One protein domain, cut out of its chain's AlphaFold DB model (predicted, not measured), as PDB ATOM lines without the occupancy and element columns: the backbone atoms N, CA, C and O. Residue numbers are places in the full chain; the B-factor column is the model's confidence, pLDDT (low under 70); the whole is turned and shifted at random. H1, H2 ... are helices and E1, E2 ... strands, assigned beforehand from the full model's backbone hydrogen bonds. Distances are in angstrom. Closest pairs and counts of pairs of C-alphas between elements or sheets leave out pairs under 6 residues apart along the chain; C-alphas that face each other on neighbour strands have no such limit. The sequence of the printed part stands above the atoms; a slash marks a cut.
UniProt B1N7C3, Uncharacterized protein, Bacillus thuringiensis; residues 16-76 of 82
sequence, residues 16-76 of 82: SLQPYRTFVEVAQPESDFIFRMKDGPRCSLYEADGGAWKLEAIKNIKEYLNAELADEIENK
ATOM      1  N   SER A  16     154.474 193.543 197.077       85.81
ATOM      2  CA  SER A  16     155.857 193.610 197.543       85.81
ATOM      3  C   SER A  16     156.140 192.378 198.400       85.81
ATOM      4  O   SER A  16     155.438 192.093 199.372       85.81
ATOM      5  N   LEU A  17     157.121 191.584 197.978       86.75
ATOM      6  CA  LEU A  17     157.537 190.353 198.644       86.75
ATOM      7  C   LEU A  17     159.048 190.364 198.843       86.75
ATOM      8  O   LEU A  17     159.796 190.923 198.045       86.75
ATOM      9  N   GLN A  18     159.499 189.648 199.865       87.88
ATOM     10  CA  GLN A  18     160.911 189.500 200.194       87.88
ATOM     11  C   GLN A  18     161.321 188.018 200.061       87.88
ATOM     12  O   GLN A  18     161.426 187.300 201.057       87.88
ATOM     13  N   PRO A  19     161.460 187.492 198.827       86.12
ATOM     14  CA  PRO A  19     161.804 186.091 198.612       86.12
ATOM     15  C   PRO A  19     163.255 185.801 199.009       86.12
ATOM     16  O   PRO A  19     164.151 186.614 198.779       86.12
ATOM     17  N   TYR A  20     163.502 184.596 199.527       87.44
ATOM     18  CA  TYR A  20     164.858 184.104 199.768       87.44
ATOM     19  C   TYR A  20     165.558 183.809 198.442       87.44
ATOM     20  O   TYR A  20     165.192 182.876 197.726       87.44
ATOM     21  N   ARG A  21     166.558 184.626 198.113       83.75
ATOM     22  CA  ARG A  21     167.284 184.576 196.834       83.75
ATOM     23  C   ARG A  21     168.792 184.803 196.949       83.75
ATOM     24  O   ARG A  21     169.492 184.626 195.956       83.75
ATOM     25  N   THR A  22     169.295 185.171 198.129       87.75
ATOM     26  CA  THR A  22     170.735 185.307 198.425       87.75
ATOM     27  C   THR A  22     171.130 184.451 199.644       87.75
ATOM     28  O   THR A  22     170.602 183.354 199.824       87.75
ATOM     29  N   PHE A  23     172.073 184.920 200.466       89.44
ATOM     30  CA  PHE A  23     172.475 184.286 201.720       89.44
ATOM     31  C   PHE A  23     171.478 184.620 202.830       89.44
ATOM     32  O   PHE A  23     171.088 185.774 202.977       89.44
ATOM     33  N   VAL A  24     171.098 183.620 203.627       88.62
ATOM     34  CA  VAL A  24     170.098 183.753 204.707       88.62
ATOM     35  C   VAL A  24     170.540 184.745 205.789       88.62
ATOM     36  O   VAL A  24     169.704 185.369 206.430       88.62
ATOM     37  N   GLU A  25     171.850 184.909 205.962       86.31
ATOM     38  CA  GLU A  25     172.464 185.833 206.923       86.31
ATOM     39  C   GLU A  25     172.338 187.306 206.501       86.31
ATOM     40  O   GLU A  25     172.467 188.205 207.326       86.31
ATOM     41  N   VAL A  26     172.057 187.562 205.220       88.50
ATOM     42  CA  VAL A  26     171.947 188.908 204.657       88.50
ATOM     43  C   VAL A  26     170.478 189.273 204.478       88.50
ATOM     44  O   VAL A  26     169.660 188.455 204.045       88.50
ATOM     45  N   ALA A  27     170.146 190.536 204.761       87.81
ATOM     46  CA  ALA A  27     168.823 191.084 204.499       87.81
ATOM     47  C   ALA A  27     168.420 190.833 203.036       87.81
ATOM     48  O   ALA A  27     169.081 191.285 202.094       87.81
ATOM     49  N   GLN A  28     167.336 190.077 202.853       87.88
ATOM     50  CA  GLN A  28     166.809 189.781 201.529       87.88
ATOM     51  C   GLN A  28     166.241 191.073 200.928       87.88
ATOM     52  O   GLN A  28     165.561 191.808 201.640       87.88
ATOM     53  N   PRO A  29     166.499 191.384 199.655       89.25
ATOM     54  CA  PRO A  29     165.933 192.589 199.078       89.25
ATOM     55  C   PRO A  29     164.425 192.440 198.917       89.25
ATOM     56  O   PRO A  29     163.938 191.324 198.689       89.25
ATOM     57  N   GLU A  30     163.694 193.542 198.985       88.81
ATOM     58  CA  GLU A  30     162.276 193.551 198.624       88.81
ATOM     59  C   GLU A  30     162.140 193.586 197.094       88.81
ATOM     60  O   GLU A  30     163.021 194.057 196.372       88.81
ATOM     61  N   SER A  31     161.079 192.994 196.558       88.31
ATOM     62  CA  SER A  31     160.741 193.120 195.145       88.31
ATOM     63  C   SER A  31     159.251 193.128 194.933       88.31
ATOM     64  O   SER A  31     158.510 192.364 195.552       88.31
ATOM     65  N   ASP A  32     158.851 193.918 193.950       88.94
ATOM     66  CA  ASP A  32     157.490 193.917 193.462       88.94
ATOM     67  C   ASP A  32     157.257 192.749 192.509       88.94
ATOM     68  O   ASP A  32     158.016 192.495 191.564       88.94
ATOM     69  N   PHE A  33     156.155 192.049 192.744       86.81
ATOM     70  CA  PHE A  33     155.660 190.983 191.898       86.81
ATOM     71  C   PHE A  33     154.234 191.274 191.442       86.81
ATOM     72  O   PHE A  33     153.391 191.764 192.186       86.81
ATOM     73  N   ILE A  34     153.935 190.896 190.207       86.50
ATOM     74  CA  ILE A  34     152.581 190.852 189.681       86.50
ATOM     75  C   ILE A  34     152.029 189.450 189.908       86.50
ATOM     76  O   ILE A  34     152.492 188.477 189.306       86.50
ATOM     77  N   PHE A  35     151.004 189.350 190.749       84.62
ATOM     78  CA  PHE A  35     150.264 188.112 190.957       84.62
ATOM     79  C   PHE A  35     149.028 188.079 190.052       84.62
ATOM     80  O   PHE A  35     148.187 188.975 190.091       84.62
ATOM     81  N   ARG A  36     148.909 187.043 189.215       81.25
ATOM     82  CA  ARG A  36     147.738 186.811 188.357       81.25
ATOM     83  C   ARG A  36     147.085 185.483 188.698       81.25
ATOM     84  O   ARG A  36     147.739 184.442 188.658       81.25
ATOM     85  N   MET A  37     145.781 185.505 188.945       77.44
ATOM     86  CA  MET A  37     144.955 184.299 188.994       77.44
ATOM     87  C   MET A  37     144.359 184.004 187.606       77.44
ATOM     88  O   MET A  37     144.000 184.920 186.868       77.44
ATOM     89  N   LYS A  38     144.293 182.724 187.237       77.38
ATOM     90  CA  LYS A  38     143.531 182.178 186.099       77.38
ATOM     91  C   LYS A  38     142.378 181.317 186.635       77.38
ATOM     92  O   LYS A  38     142.189 181.221 187.841       77.38
ATOM     93  N   ASP A  39     141.644 180.649 185.745       77.00
ATOM     94  CA  ASP A  39     140.553 179.743 186.116       77.00
ATOM     95  C   ASP A  39     140.993 178.640 187.094       77.00
ATOM     96  O   ASP A  39     141.882 177.821 186.795       77.00
ATOM     97  N   GLY A  40     140.301 178.589 188.235       72.06
ATOM     98  CA  GLY A  40     140.514 177.620 189.307       72.06
ATOM     99  C   GLY A  40     141.762 177.925 190.155       72.06
ATOM    100  O   GLY A  40     142.105 179.083 190.355       72.06
ATOM    101  N   PRO A  41     142.486 176.909 190.660       76.12
ATOM    102  CA  PRO A  41     143.645 177.096 191.545       76.12
ATOM    103  C   PRO A  41     144.932 177.516 190.808       76.12
ATOM    104  O   PRO A  41     146.026 177.440 191.363       76.12
ATOM    105  N   ARG A  42     144.845 177.895 189.527       77.31
ATOM    106  CA  ARG A  42     146.018 178.221 188.706       77.31
ATOM    107  C   ARG A  42     146.360 179.693 188.863       77.31
ATOM    108  O   ARG A  42     145.691 180.550 188.298       77.31
ATOM    109  N   CYS A  43     147.445 179.980 189.566       83.06
ATOM    110  CA  CYS A  43     148.011 181.318 189.674       83.06
ATOM    111  C   CYS A  43     149.403 181.398 189.037       83.06
ATOM    112  O   CYS A  43     150.044 180.390 188.737       83.06
ATOM    113  N   SER A  44     149.872 182.612 188.787       83.69
ATOM    114  CA  SER A  44     151.213 182.895 188.283       83.69
ATOM    115  C   SER A  44     151.743 184.150 188.963       83.69
ATOM    116  O   SER A  44     151.003 185.115 189.142       83.69
ATOM    117  N   LEU A  45     153.016 184.122 189.343       85.69
ATOM    118  CA  LEU A  45     153.721 185.239 189.960       85.69
ATOM    119  C   LEU A  45     154.823 185.691 188.998       85.69
ATOM    120  O   LEU A  45     155.595 184.859 188.521       85.69
ATOM    121  N   TYR A  46     154.872 186.982 188.693       86.62
ATOM    122  CA  TYR A  46     155.837 187.570 187.766       86.62
ATOM    123  C   TYR A  46     156.632 188.659 188.471       86.62
ATOM    124  O   TYR A  46     156.035 189.506 189.121       86.62
ATOM    125  N   GLU A  47     157.956 188.665 188.336       86.50
ATOM    126  CA  GLU A  47     158.782 189.768 188.843       86.50
ATOM    127  C   GLU A  47     158.464 191.052 188.059       86.50
ATOM    128  O   GLU A  47     158.459 191.044 186.826       86.50
ATOM    129  N   ALA A  48     158.162 192.137 188.770       86.69
ATOM    130  CA  ALA A  48     157.795 193.435 188.197       86.69
ATOM    131  C   ALA A  48     158.848 194.524 188.453       86.69
ATOM    132  O   ALA A  48     158.796 195.586 187.844       86.69
ATOM    133  N   ASP A  49     159.835 194.219 189.292       83.94
ATOM    134  CA  ASP A  49     160.938 195.097 189.687       83.94
ATOM    135  C   ASP A  49     162.050 195.228 188.617       83.94
ATOM    136  O   ASP A  49     163.016 195.973 188.763       83.94
ATOM    137  N   GLY A  50     161.955 194.479 187.511       84.06
ATOM    138  CA  GLY A  50     162.916 194.569 186.402       84.06
ATOM    139  C   GLY A  50     164.351 194.177 186.778       84.06
ATOM    140  O   GLY A  50     165.298 194.565 186.093       84.06
ATOM    141  N   GLY A  51     164.528 193.410 187.857       84.94
ATOM    142  CA  GLY A  51     165.828 193.001 188.375       84.94
ATOM    143  C   GLY A  51     166.567 194.057 189.203       84.94
ATOM    144  O   GLY A  51     167.748 193.839 189.485       84.94
ATOM    145  N   ALA A  52     165.926 195.166 189.599       87.69
ATOM    146  CA  ALA A  52     166.551 196.205 190.427       87.69
ATOM    147  C   ALA A  52     167.028 195.662 191.783       87.69
ATOM    148  O   ALA A  52     168.104 196.028 192.263       87.69
ATOM    149  N   TRP A  53     166.321 194.675 192.324       88.88
ATOM    150  CA  TRP A  53     166.698 193.942 193.525       88.88
ATOM    151  C   TRP A  53     168.098 193.357 193.520       88.88
ATOM    152  O   TRP A  53     168.661 193.116 194.583       88.88
ATOM    153  N   LYS A  54     168.678 193.089 192.343       89.88
ATOM    154  CA  LYS A  54     170.044 192.568 192.250       89.88
ATOM    155  C   LYS A  54     171.046 193.591 192.768       89.88
ATOM    156  O   LYS A  54     172.009 193.212 193.425       89.88
ATOM    157  N   LEU A  55     170.812 194.875 192.505       90.69
ATOM    158  CA  LEU A  55     171.662 195.952 193.007       90.69
ATOM    159  C   LEU A  55     171.515 196.098 194.523       90.69
ATOM    160  O   LEU A  55     172.515 196.246 195.222       90.69
ATOM    161  N   GLU A  56     170.289 195.983 195.035       90.31
ATOM    162  CA  GLU A  56     170.030 195.981 196.476       90.31
ATOM    163  C   GLU A  56     170.657 194.755 197.162       90.31
ATOM    164  O   GLU A  56     171.346 194.903 198.164       90.31
ATOM    165  N   ALA A  57     170.550 193.562 196.567       91.31
ATOM    166  CA  ALA A  57     171.236 192.354 197.027       91.31
ATOM    167  C   ALA A  57     172.751 192.561 197.126       91.31
ATOM    168  O   ALA A  57     173.346 192.257 198.157       91.31
ATOM    169  N   ILE A  58     173.379 193.074 196.061       91.75
ATOM    170  CA  ILE A  58     174.825 193.330 196.026       91.75
ATOM    171  C   ILE A  58     175.214 194.314 197.132       91.75
ATOM    172  O   ILE A  58     176.198 194.086 197.837       91.75
ATOM    173  N   LYS A  59     174.428 195.378 197.322       92.06
ATOM    174  CA  LYS A  59     174.652 196.358 198.385       92.06
ATOM    175  C   LYS A  59     174.546 195.719 199.772       92.06
ATOM    176  O   LYS A  59     175.474 195.874 200.560       92.06
ATOM    177  N   ASN A  60     173.486 194.961 200.045       91.88
ATOM    178  CA  ASN A  60     173.271 194.319 201.343       91.88
ATOM    179  C   ASN A  60     174.394 193.320 201.664       91.88
ATOM    180  O   ASN A  60     174.897 193.287 202.784       91.88
ATOM    181  N   ILE A  61     174.838 192.541 200.670       92.62
ATOM    182  CA  ILE A  61     175.961 191.603 200.824       92.62
ATOM    183  C   ILE A  61     177.259 192.368 201.089       92.62
ATOM    184  O   ILE A  61     178.030 191.993 201.969       92.62
ATOM    185  N   LYS A  62     177.506 193.456 200.352       92.50
ATOM    186  CA  LYS A  62     178.682 194.300 200.564       92.50
ATOM    187  C   LYS A  62     178.699 194.862 201.983       92.50
ATOM    188  O   LYS A  62     179.746 194.829 202.619       92.50
ATOM    189  N   GLU A  63     177.580 195.389 202.462       93.19
ATOM    190  CA  GLU A  63     177.468 195.944 203.815       93.19
ATOM    191  C   GLU A  63     177.695 194.872 204.880       93.19
ATOM    192  O   GLU A  63     178.504 195.089 205.779       93.19
ATOM    193  N   TYR A  64     177.085 193.693 204.721       93.56
ATOM    194  CA  TYR A  64     177.312 192.550 205.605       93.56
ATOM    195  C   TYR A  64     178.795 192.164 205.670       93.56
ATOM    196  O   TYR A  64     179.375 192.096 206.747       93.56
ATOM    197  N   LEU A  65     179.449 191.992 204.517       92.12
ATOM    198  CA  LEU A  65     180.866 191.630 204.473       92.12
ATOM    199  C   LEU A  65     181.778 192.729 205.036       92.12
ATOM    200  O   LEU A  65     182.794 192.409 205.640       92.12
ATOM    201  N   ASN A  66     181.444 194.014 204.852       92.00
ATOM    202  CA  ASN A  66     182.230 195.107 205.441       92.00
ATOM    203  C   ASN A  66     182.134 195.123 206.968       92.00
ATOM    204  O   ASN A  66     183.109 195.486 207.618       92.00
ATOM    205  N   ALA A  67     180.977 194.757 207.524       92.25
ATOM    206  CA  ALA A  67     180.792 194.659 208.963       92.25
ATOM    207  C   ALA A  67     181.533 193.441 209.537       92.25
ATOM    208  O   ALA A  67     182.346 193.599 210.445       92.25
ATOM    209  N   GLU A  68     181.312 192.256 208.966       93.88
ATOM    210  CA  GLU A  68     181.864 191.001 209.496       93.88
ATOM    211  C   GLU A  68     183.380 190.866 209.289       93.88
ATOM    212  O   GLU A  68     184.040 190.172 210.055       93.88
ATOM    213  N   LEU A  69     183.951 191.524 208.272       92.69
ATOM    214  CA  LEU A  69     185.386 191.464 207.946       92.69
ATOM    215  C   LEU A  69     186.115 192.788 208.219       92.69
ATOM    216  O   LEU A  69     187.160 193.051 207.619       92.69
ATOM    217  N   ALA A  70     185.568 193.648 209.084       92.81
ATOM    218  CA  ALA A  70     186.129 194.971 209.361       92.81
ATOM    219  C   ALA A  70     187.602 194.905 209.811       92.81
ATOM    220  O   ALA A  70     188.438 195.661 209.305       92.81
ATOM    221  N   ASP A  71     187.937 193.954 210.687       93.00
ATOM    222  CA  ASP A  71     189.298 193.751 211.192       93.00
ATOM    223  C   ASP A  71     190.263 193.332 210.067       93.00
ATOM    224  O   ASP A  71     191.384 193.836 209.951       93.00
ATOM    225  N   GLU A  72     189.850 192.425 209.183       91.44
ATOM    226  CA  GLU A  72     190.650 191.964 208.047       91.44
ATOM    227  C   GLU A  72     190.860 193.053 206.989       91.44
ATOM    228  O   GLU A  72     191.925 193.088 206.355       91.44
ATOM    229  N   ILE A  73     189.879 193.941 206.808       91.06
ATOM    230  CA  ILE A  73     189.984 195.117 205.936       91.06
ATOM    231  C   ILE A  73     190.976 196.120 206.529       91.06
ATOM    232  O   ILE A  73     191.855 196.601 205.808       91.06
ATOM    233  N   GLU A  74     190.901 196.397 207.836       92.50
ATOM    234  CA  GLU A  74     191.846 197.289 208.524       92.50
ATOM    235  C   GLU A  74     193.284 196.760 208.414       92.50
ATOM    236  O   GLU A  74     194.216 197.491 208.066       92.50
ATOM    237  N   ASN A  75     193.450 195.447 208.583       94.81
ATOM    238  CA  ASN A  75     194.723 194.752 208.412       94.81
ATOM    239  C   ASN A  75     195.148 194.574 206.939       94.81
ATOM    240  O   ASN A  75     196.174 193.940 206.675       94.81
ATOM    241  N   LYS A  76     194.386 195.112 205.973       90.06
ATOM    242  CA  LYS A  76     194.627 195.035 204.517       90.06
ATOM    243  C   LYS A  76     194.796 193.608 203.981       90.06
ATOM    244  O   LYS A  76     195.484 193.392 202.984       90.06
TER     245      LYS A  76
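AT A GLANCE: This is residues 16 to 76 of the 82 residues of an uncharacterized protein of Bacillus thuringiensis (UniProt B1N7C3). The model is a long, thin rod: a two-stranded hairpin, E1 and E2, makes one end, and the helix H1 leads away from it to the short helix H2 at the other end. Before the hairpin, residues 16 to 30 form a long loop with no named element, which goes out and folds back to the start of E1, where residues 16 to 17 pair with residues 31 to 32. The printed part has 61 residues, with two named strands and then two named helices in the order E1, E2, H1, H2; the sheet, E1 - E2, is antiparallel and the class is mixed, helices and strands. The whole is extended, with a radius of gyration of the C-alphas of 16.7 A and spans of 60 by 19 by 12 A.

HOW THE PARTS SIT: Start at residues 16 to 17, a short antiparallel pairing with residues 31 to 32 of E1, the strand of residues 31 to 37. Past a tight link comes E2, residues 43 to 47, the antiparallel neighbour of E1; the two are a hairpin, with 156 degrees between their directions. Look at C-alphas 37 and 43, which face each other at 4.3 A, and at N 34 and O 46, within hydrogen-bond range at 2.7 A, as are N 44 and O 36 at 2.8 A. A tight link joins E2 to H1, residues 53 to 68. The closest C-alphas of E1 and H1 are those of Ser 31 and Trp 53, 6.2 A apart. H2, residues 70 to 74, is close to H1 but not clearly touching: their closest C-alphas, those of Asn 66 and Ile 73, are 7.8 A apart. H2 is apart from E1 and from E2. In H1 and H2 every O i to N i+4 pair is within hydrogen-bond range.

IN THESE COORDINATES: Find C-alpha 31 at (160.741, 193.120, 195.145); from there E1 runs 19.1 A to Met 37. E2 begins at Cys 43 and runs 13.7 A to Glu 47. Find C-alpha 53 at (166.698, 193.942, 193.525), where H1 begins; it runs 22.2 A to Glu 68. H2 runs 6.2 A from Ala 70 to C-alpha 74 at (191.846, 197.289, 208.524).

THE WHOLE: The two C-alphas farthest apart are those of Asp 39 and Asn 75, at 60.5 A. Residues 66 to 72 stand free, of which 66 to 68 belong to H1 and 70 to 72 to H2. The links E1 to E2, E2 to H1 and H1 to H2 are tight, and the printed part has no cut. The mean pLDDT of the printed part is 87.6, and no printed residue is under 70.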